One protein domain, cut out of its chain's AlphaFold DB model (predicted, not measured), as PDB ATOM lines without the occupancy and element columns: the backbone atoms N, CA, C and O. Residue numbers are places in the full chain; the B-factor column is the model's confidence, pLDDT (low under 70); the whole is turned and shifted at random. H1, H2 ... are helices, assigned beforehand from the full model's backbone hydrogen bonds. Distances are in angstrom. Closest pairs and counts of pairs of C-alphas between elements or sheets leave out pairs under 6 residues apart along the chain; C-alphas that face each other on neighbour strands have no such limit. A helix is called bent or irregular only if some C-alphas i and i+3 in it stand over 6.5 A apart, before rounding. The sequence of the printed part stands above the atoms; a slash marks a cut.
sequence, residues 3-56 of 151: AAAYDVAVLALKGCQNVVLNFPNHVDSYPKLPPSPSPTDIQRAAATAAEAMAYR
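This is residues 3 to 56 of the 151 residues of an uncharacterized protein of Capsicum chinense (UniProt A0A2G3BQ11). Two helices, H1 and the longer H3, lie side by side and run opposite ways, and the short H2 sits near both. Look for 54 printed residues with three named helices, in the order H1, H2, H3, and no named strand: the class is all helix. The whole is compact, with a radius of gyration of the C-alphas of 10.2 A and spans of 30 by 24 by 15 A.

Start at H1, residues 3 to 14, which touches H3, residues 39 to 54; their closest C-alphas, of Ala 5 and Ala 46, are 4.0 A apart. Their lines stand at a shallow tilt of 31 degrees, opposite ways. H2, residues 24 to 29, is near H1, at 8.2 A, and near H3, at 8.1 A. In H1 and H3 every O i to N i+4 pair is within hydrogen-bond range; in H2 0 of 2 are, and 1 of 3 O i to N i+3 pairs is.

Find C-alpha 3 at (-8.275, -20.093, -36.631); from there H1 runs 16.2 A to C-alpha 14. H2 is irregular: C-alphas 25 and 28 are 7.4 A apart. H3 runs 22.6 A to C-alpha 54 at (-11.063, -16.218, -46.239).

The C-alphas of Ser 36 and Arg 56, the two farthest apart, are 30.0 A apart. The printed part has no cut, and both links are short. Residues 16 to 18 and 55 to 56 have pLDDT under 70.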
ATOM      1  N   ALA A   3      -9.385 -19.216 -37.028       91.19
ATOM      2  CA  ALA A   3      -8.275 -20.093 -36.631       91.19
ATOM      3  C   ALA A   3      -6.904 -19.617 -37.165       91.19
ATOM      4  O   ALA A   3      -5.895 -19.733 -36.476       91.19
ATOM      5  N   ALA A   4      -6.875 -18.994 -38.348       91.12
ATOM      6  CA  ALA A   4      -5.659 -18.409 -38.914       91.12
ATOM      7  C   ALA A   4      -5.176 -17.180 -38.121       91.12
ATOM      8  O   ALA A   4      -3.980 -17.016 -37.897       91.12
ATOM      9  N   ALA A   5      -6.103 -16.340 -37.642       93.94
ATOM     10  CA  ALA A   5      -5.774 -15.228 -36.748       93.94
ATOM     11  C   ALA A   5      -5.168 -15.724 -35.425       93.94
ATOM     12  O   ALA A   5      -4.198 -15.147 -34.930       93.94
ATOM     13  N   TYR A   6      -5.716 -16.810 -34.874       93.00
ATOM     14  CA  TYR A   6      -5.213 -17.415 -33.644       93.00
ATOM     15  C   TYR A   6      -3.778 -17.931 -33.803       93.00
ATOM     16  O   TYR A   6      -2.922 -17.600 -32.985       93.00
ATOM     17  N   ASP A   7      -3.481 -18.662 -34.879       92.00
ATOM     18  CA  ASP A   7      -2.134 -19.184 -35.135       92.00
ATOM     19  C   ASP A   7      -1.070 -18.072 -35.182       92.00
ATOM     20  O   ASP A   7      -0.001 -18.210 -34.582       92.00
ATOM     21  N   VAL A   8      -1.379 -16.935 -35.824       93.00
ATOM     22  CA  VAL A   8      -0.492 -15.756 -35.859       93.00
ATOM     23  C   VAL A   8      -0.281 -15.164 -34.468       93.00
ATOM     24  O   VAL A   8       0.848 -14.834 -34.104       93.00
ATOM     25  N   ALA A   9      -1.343 -15.055 -33.668       92.50
ATOM     26  CA  ALA A   9      -1.246 -14.528 -32.312       92.50
ATOM     27  C   ALA A   9      -0.387 -15.422 -31.404       92.50
ATOM     28  O   ALA A   9       0.444 -14.920 -30.645       92.50
ATOM     29  N   VAL A  10      -0.531 -16.745 -31.504       91.81
ATOM     30  CA  VAL A  10       0.269 -17.669 -30.691       91.81
ATOM     31  C   VAL A  10       1.736 -17.662 -31.124       91.81
ATOM     32  O   VAL A  10       2.609 -17.633 -30.255       91.81
ATOM     33  N   LEU A  11       2.029 -17.603 -32.429       90.19
ATOM     34  CA  LEU A  11       3.398 -17.433 -32.935       90.19
ATOM     35  C   LEU A  11       4.056 -16.151 -32.408       90.19
ATOM     36  O   LEU A  11       5.239 -16.163 -32.069       90.19
ATOM     37  N   ALA A  12       3.290 -15.064 -32.291       90.44
ATOM     38  CA  ALA A  12       3.780 -13.788 -31.779       90.44
ATOM     39  C   ALA A  12       4.108 -13.813 -30.278       90.44
ATOM     40  O   ALA A  12       5.121 -13.259 -29.859       90.44
ATOM     41  N   LEU A  13       3.245 -14.434 -29.466       89.12
ATOM     42  CA  LEU A  13       3.351 -14.413 -28.001       89.12
ATOM     43  C   LEU A  13       4.286 -15.493 -27.451       89.12
ATOM     44  O   LEU A  13       4.980 -15.277 -26.461       89.12
ATOM     45  N   LYS A  14       4.271 -16.674 -28.070       86.31
ATOM     46  CA  LYS A  14       4.956 -17.878 -27.583       86.31
ATOM     47  C   LYS A  14       6.235 -18.179 -28.370       86.31
ATOM     48  O   LYS A  14       7.050 -18.986 -27.932       86.31
ATOM     49  N   GLY A  15       6.436 -17.481 -29.490       76.81
ATOM     50  CA  GLY A  15       7.573 -17.655 -30.384       76.81
ATOM     51  C   GLY A  15       7.455 -18.900 -31.266       76.81
ATOM     52  O   GLY A  15       6.522 -19.694 -31.163       76.81
ATOM     53  N   CYS A  16       8.436 -19.085 -32.151       69.62
ATOM     54  CA  CYS A  16       8.433 -20.162 -33.147       69.62
ATOM     55  C   CYS A  16       8.771 -21.556 -32.578       69.62
ATOM     56  O   CYS A  16       8.739 -22.538 -33.318       69.62
ATOM     57  N   GLN A  17       9.136 -21.673 -31.297       69.50
ATOM     58  CA  GLN A  17       9.561 -22.941 -30.702       69.50
ATOM     59  C   GLN A  17       8.389 -23.645 -29.996       69.50
ATOM     60  O   GLN A  17       7.945 -23.228 -28.931       69.50
ATOM     61  N   ASN A  18       7.959 -24.774 -30.567       68.94
ATOM     62  CA  ASN A  18       7.072 -25.767 -29.943       68.94
ATOM     63  C   ASN A  18       5.627 -25.293 -29.666       68.94
ATOM     64  O   ASN A  18       5.084 -25.452 -28.570       68.94
ATOM     65  N   VAL A  19       4.993 -24.712 -30.687       82.75
ATOM     66  CA  VAL A  19       3.569 -24.360 -30.678       82.75
ATOM     67  C   VAL A  19       2.803 -25.305 -31.604       82.75
ATOM     68  O   VAL A  19       3.156 -25.454 -32.771       82.75
ATOM     69  N   VAL A  20       1.730 -25.908 -31.089       87.00
ATOM     70  CA  VAL A  20       0.743 -26.620 -31.909       87.00
ATOM     71  C   VAL A  20      -0.171 -25.578 -32.545       87.00
ATOM     72  O   VAL A  20      -0.887 -24.875 -31.835       87.00
ATOM     73  N   LEU A  21      -0.099 -25.450 -33.868       88.81
ATOM     74  CA  LEU A  21      -0.915 -24.531 -34.662       88.81
ATOM     75  C   LEU A  21      -2.037 -25.298 -35.357       88.81
ATOM     76  O   LEU A  21      -1.863 -26.468 -35.704       88.81
ATOM     77  N   ASN A  22      -3.157 -24.627 -35.601       90.62
ATOM     78  CA  ASN A  22      -4.274 -25.203 -36.349       90.62
ATOM     79  C   ASN A  22      -3.883 -25.472 -37.808       90.62
ATOM     80  O   ASN A  22      -4.331 -26.450 -38.406       90.62
ATOM     81  N   PHE A  23      -2.996 -24.641 -38.366       89.12
ATOM     82  CA  PHE A  23      -2.511 -24.737 -39.737       89.12
ATOM     83  C   PHE A  23      -0.970 -24.777 -39.810       89.12
ATOM     84  O   PHE A  23      -0.334 -23.792 -40.200       89.12
ATOM     85  N   PRO A  24      -0.332 -25.927 -39.516       87.25
ATOM     86  CA  PRO A  24       1.130 -26.062 -39.539       87.25
ATOM     87  C   PRO A  24       1.769 -25.750 -40.900       87.25
ATOM     88  O   PRO A  24       2.890 -25.260 -40.965       87.25
ATOM     89  N   ASN A  25       1.041 -25.985 -41.994       87.81
ATOM     90  CA  ASN A  25       1.525 -25.738 -43.356       87.81
ATOM     91  C   ASN A  25       1.436 -24.259 -43.779       87.81
ATOM     92  O   ASN A  25       1.905 -23.906 -44.856       87.81
ATOM     93  N   HIS A  26       0.815 -23.399 -42.965       85.12
ATOM     94  CA  HIS A  26       0.574 -21.989 -43.290       85.12
ATOM     95  C   HIS A  26       1.510 -21.023 -42.558       85.12
ATOM     96  O   HIS A  26       1.417 -19.815 -42.764       85.12
ATOM     97  N   VAL A  27       2.458 -21.542 -41.772       85.31
ATOM     98  CA  VAL A  27       3.421 -20.741 -40.999       85.31
ATOM     99  C   VAL A  27       4.212 -19.779 -41.887       85.31
ATOM    100  O   VAL A  27       4.373 -18.614 -41.532       85.31
ATOM    101  N   ASP A  28       4.627 -20.228 -43.073       84.38
ATOM    102  CA  ASP A  28       5.370 -19.400 -44.033       84.38
ATOM    103  C   ASP A  28       4.485 -18.395 -44.792       84.38
ATOM    104  O   ASP A  28       4.989 -17.434 -45.375       84.38
ATOM    105  N   SER A  29       3.167 -18.617 -44.795       87.12
ATOM    106  CA  SER A  29       2.181 -17.756 -45.458       87.12
ATOM    107  C   SER A  29       1.688 -16.627 -44.555       87.12
ATOM    108  O   SER A  29       1.028 -15.705 -45.042       87.12
ATOM    109  N   TYR A  30       1.956 -16.703 -43.253       88.50
ATOM    110  CA  TYR A  30       1.548 -15.678 -42.311       88.50
ATOM    111  C   TYR A  30       2.404 -14.411 -42.434       88.50
ATOM    112  O   TYR A  30       3.597 -14.476 -42.753       88.50
ATOM    113  N   PRO A  31       1.813 -13.230 -42.174       85.88
ATOM    114  CA  PRO A  31       2.558 -11.983 -42.178       85.88
ATOM    115  C   PRO A  31       3.654 -12.017 -41.108       85.88
ATOM    116  O   PRO A  31       3.411 -12.334 -39.944       85.88
ATOM    117  N   LYS A  32       4.879 -11.673 -41.515       84.88
ATOM    118  CA  LYS A  32       6.029 -11.619 -40.609       84.88
ATOM    119  C   LYS A  32       5.891 -10.431 -39.665       84.88
ATOM    120  O   LYS A  32       5.747  -9.293 -40.106       84.88
ATOM    121  N   LEU A  33       5.971 -10.713 -38.372       86.19
ATOM    122  CA  LEU A  33       5.940  -9.706 -37.320       86.19
ATOM    123  C   LEU A  33       7.326  -9.073 -37.114       86.19
ATOM    124  O   LEU A  33       8.347  -9.715 -37.390       86.19
ATOM    125  N   PRO A  34       7.385  -7.821 -36.629       83.69
ATOM    126  CA  PRO A  34       8.641  -7.199 -36.228       83.69
ATOM    127  C   PRO A  34       9.267  -7.945 -35.030       83.69
ATOM    128  O   PRO A  34       8.556  -8.622 -34.288       83.69
ATOM    129  N   PRO A  35      10.587  -7.801 -34.793       80.25
ATOM    130  CA  PRO A  35      11.293  -8.499 -33.711       80.25
ATOM    131  C   PRO A  35      10.786  -8.150 -32.299       80.25
ATOM    132  O   PRO A  35      10.987  -8.927 -31.372       80.25
ATOM    133  N   SER A  36      10.120  -7.005 -32.134       86.56
ATOM    134  CA  SER A  36       9.420  -6.594 -30.912       86.56
ATOM    135  C   SER A  36       7.946  -6.303 -31.239       86.56
ATOM    136  O   SER A  36       7.611  -5.150 -31.530       86.56
ATOM    137  N   PRO A  37       7.069  -7.321 -31.275       87.88
ATOM    138  CA  PRO A  37       5.675  -7.129 -31.659       87.88
ATOM    139  C   PRO A  37       4.897  -6.395 -30.559       87.88
ATOM    140  O   PRO A  37       4.882  -6.829 -29.406       87.88
ATOM    141  N   SER A  38       4.232  -5.291 -30.910       93.50
ATOM    142  CA  SER A  38       3.248  -4.654 -30.025       93.50
ATOM    143  C   SER A  38       1.885  -5.360 -30.128       93.50
ATOM    144  O   SER A  38       1.612  -6.011 -31.140       93.50
ATOM    145  N   PRO A  39       0.980  -5.226 -29.137       93.06
ATOM    146  CA  PRO A  39      -0.349  -5.846 -29.200       93.06
ATOM    147  C   PRO A  39      -1.133  -5.477 -30.468       93.06
ATOM    148  O   PRO A  39      -1.798  -6.322 -31.065       93.06
ATOM    149  N   THR A  40      -1.008  -4.228 -30.920       94.31
ATOM    150  CA  THR A  40      -1.647  -3.739 -32.146       94.31
ATOM    151  C   THR A  40      -1.065  -4.397 -33.398       94.31
ATOM    152  O   THR A  40      -1.811  -4.717 -34.322       94.31
ATOM    153  N   ASP A  41       0.246  -4.659 -33.429       94.31
ATOM    154  CA  ASP A  41       0.886  -5.351 -34.555       94.31
ATOM    155  C   ASP A  41       0.391  -6.794 -34.674       94.31
ATOM    156  O   ASP A  41       0.123  -7.266 -35.779       94.31
ATOM    157  N   ILE A  42       0.199  -7.471 -33.536       94.56
ATOM    158  CA  ILE A  42      -0.335  -8.837 -33.483       94.56
ATOM    159  C   ILE A  42      -1.767  -8.873 -34.020       94.56
ATOM    160  O   ILE A  42      -2.079  -9.712 -34.862       94.56
ATOM    161  N   GLN A  43      -2.625  -7.940 -33.595       94.00
ATOM    162  CA  GLN A  43      -4.012  -7.860 -34.072       94.00
ATOM    163  C   GLN A  43      -4.088  -7.601 -35.579       94.00
ATOM    164  O   GLN A  43      -4.845  -8.269 -36.284       94.00
ATOM    165  N   ARG A  44      -3.275  -6.670 -36.091       94.62
ATOM    166  CA  ARG A  44      -3.229  -6.364 -37.528       94.62
ATOM    167  C   ARG A  44      -2.752  -7.562 -38.344       94.62
ATOM    168  O   ARG A  44      -3.398  -7.922 -39.321       94.62
ATOM    169  N   ALA A  45      -1.659  -8.196 -37.928       93.12
ATOM    170  CA  ALA A  45      -1.124  -9.387 -38.582       93.12
ATOM    171  C   ALA A  45      -2.139 -10.545 -38.575       93.12
ATOM    172  O   ALA A  45      -2.342 -11.207 -39.595       93.12
ATOM    173  N   ALA A  46      -2.823 -10.757 -37.451       93.81
ATOM    174  CA  ALA A  46      -3.859 -11.772 -37.312       93.81
ATOM    175  C   ALA A  46      -5.065 -11.505 -38.232       93.81
ATOM    176  O   ALA A  46      -5.543 -12.427 -38.895       93.81
ATOM    177  N   ALA A  47      -5.517 -10.251 -38.336       92.44
ATOM    178  CA  ALA A  47      -6.588  -9.857 -39.251       92.44
ATOM    179  C   ALA A  47      -6.204 -10.112 -40.719       92.44
ATOM    180  O   ALA A  47      -6.951 -10.764 -41.446       92.44
ATOM    181  N   THR A  48      -4.999  -9.707 -41.132       91.50
ATOM    182  CA  THR A  48      -4.501  -9.954 -42.495       91.50
ATOM    183  C   THR A  48      -4.414 -11.451 -42.816       91.50
ATOM    184  O   THR A  48      -4.793 -11.873 -43.907       91.50
ATOM    185  N   ALA A  49      -3.969 -12.283 -41.870       90.25
ATOM    186  CA  ALA A  49      -3.959 -13.736 -42.047       90.25
ATOM    187  C   ALA A  49      -5.374 -14.331 -42.161       90.25
ATOM    188  O   ALA A  49      -5.613 -15.224 -42.978       90.25
ATOM    189  N   ALA A  50      -6.328 -13.827 -41.376       91.56
ATOM    190  CA  ALA A  50      -7.721 -14.256 -41.435       91.56
ATOM    191  C   ALA A  50      -8.397 -13.918 -42.770       91.56
ATOM    192  O   ALA A  50      -9.225 -14.713 -43.227       91.56
ATOM    193  N   GLU A  51      -8.064 -12.774 -43.367       87.94
ATOM    194  CA  GLU A  51      -8.532 -12.342 -44.690       87.94
ATOM    195  C   GLU A  51      -7.888 -13.160 -45.815       87.94
ATOM    196  O   GLU A  51      -8.594 -13.668 -46.687       87.94
ATOM    197  N   ALA A  52      -6.570 -13.382 -45.753       86.69
ATOM    198  CA  ALA A  52      -5.847 -14.192 -46.736       86.69
ATOM    199  C   ALA A  52      -6.394 -15.629 -46.830       86.69
ATOM    200  O   ALA A  52      -6.435 -16.218 -47.910       86.69
ATOM    201  N   MET A  53      -6.855 -16.179 -45.703       81.44
ATOM    202  CA  MET A  53      -7.473 -17.505 -45.642       81.44
ATOM    203  C   MET A  53      -8.976 -17.492 -45.961       81.44
ATOM    204  O   MET A  53      -9.512 -18.519 -46.366       81.44
ATOM    205  N   ALA A  54      -9.665 -16.353 -45.821       75.38
ATOM    206  CA  ALA A  54     -11.063 -16.218 -46.239       75.38
ATOM    207  C   ALA A  54     -11.211 -16.273 -47.771       75.38
ATOM    208  O   ALA A  54     -12.165 -16.858 -48.266       75.38
ATOM    209  N   TYR A  55     -10.222 -15.765 -48.511       63.69
ATOM    210  CA  TYR A  55     -10.187 -15.780 -49.981       63.69
ATOM    211  C   TYR A  55      -9.959 -17.164 -50.619       63.69
ATOM    212  O   TYR A  55      -9.978 -17.287 -51.839       63.69
ATOM    213  N   ARG A  56      -9.707 -18.206 -49.815       59.06
ATOM    214  CA  ARG A  56      -9.493 -19.592 -50.276       59.06
ATOM    215  C   ARG A  56     -10.677 -20.521 -49.985       59.06
ATOM    216  O   ARG A  56     -10.551 -21.730 -50.121       59.06
TER     217      ARG A  56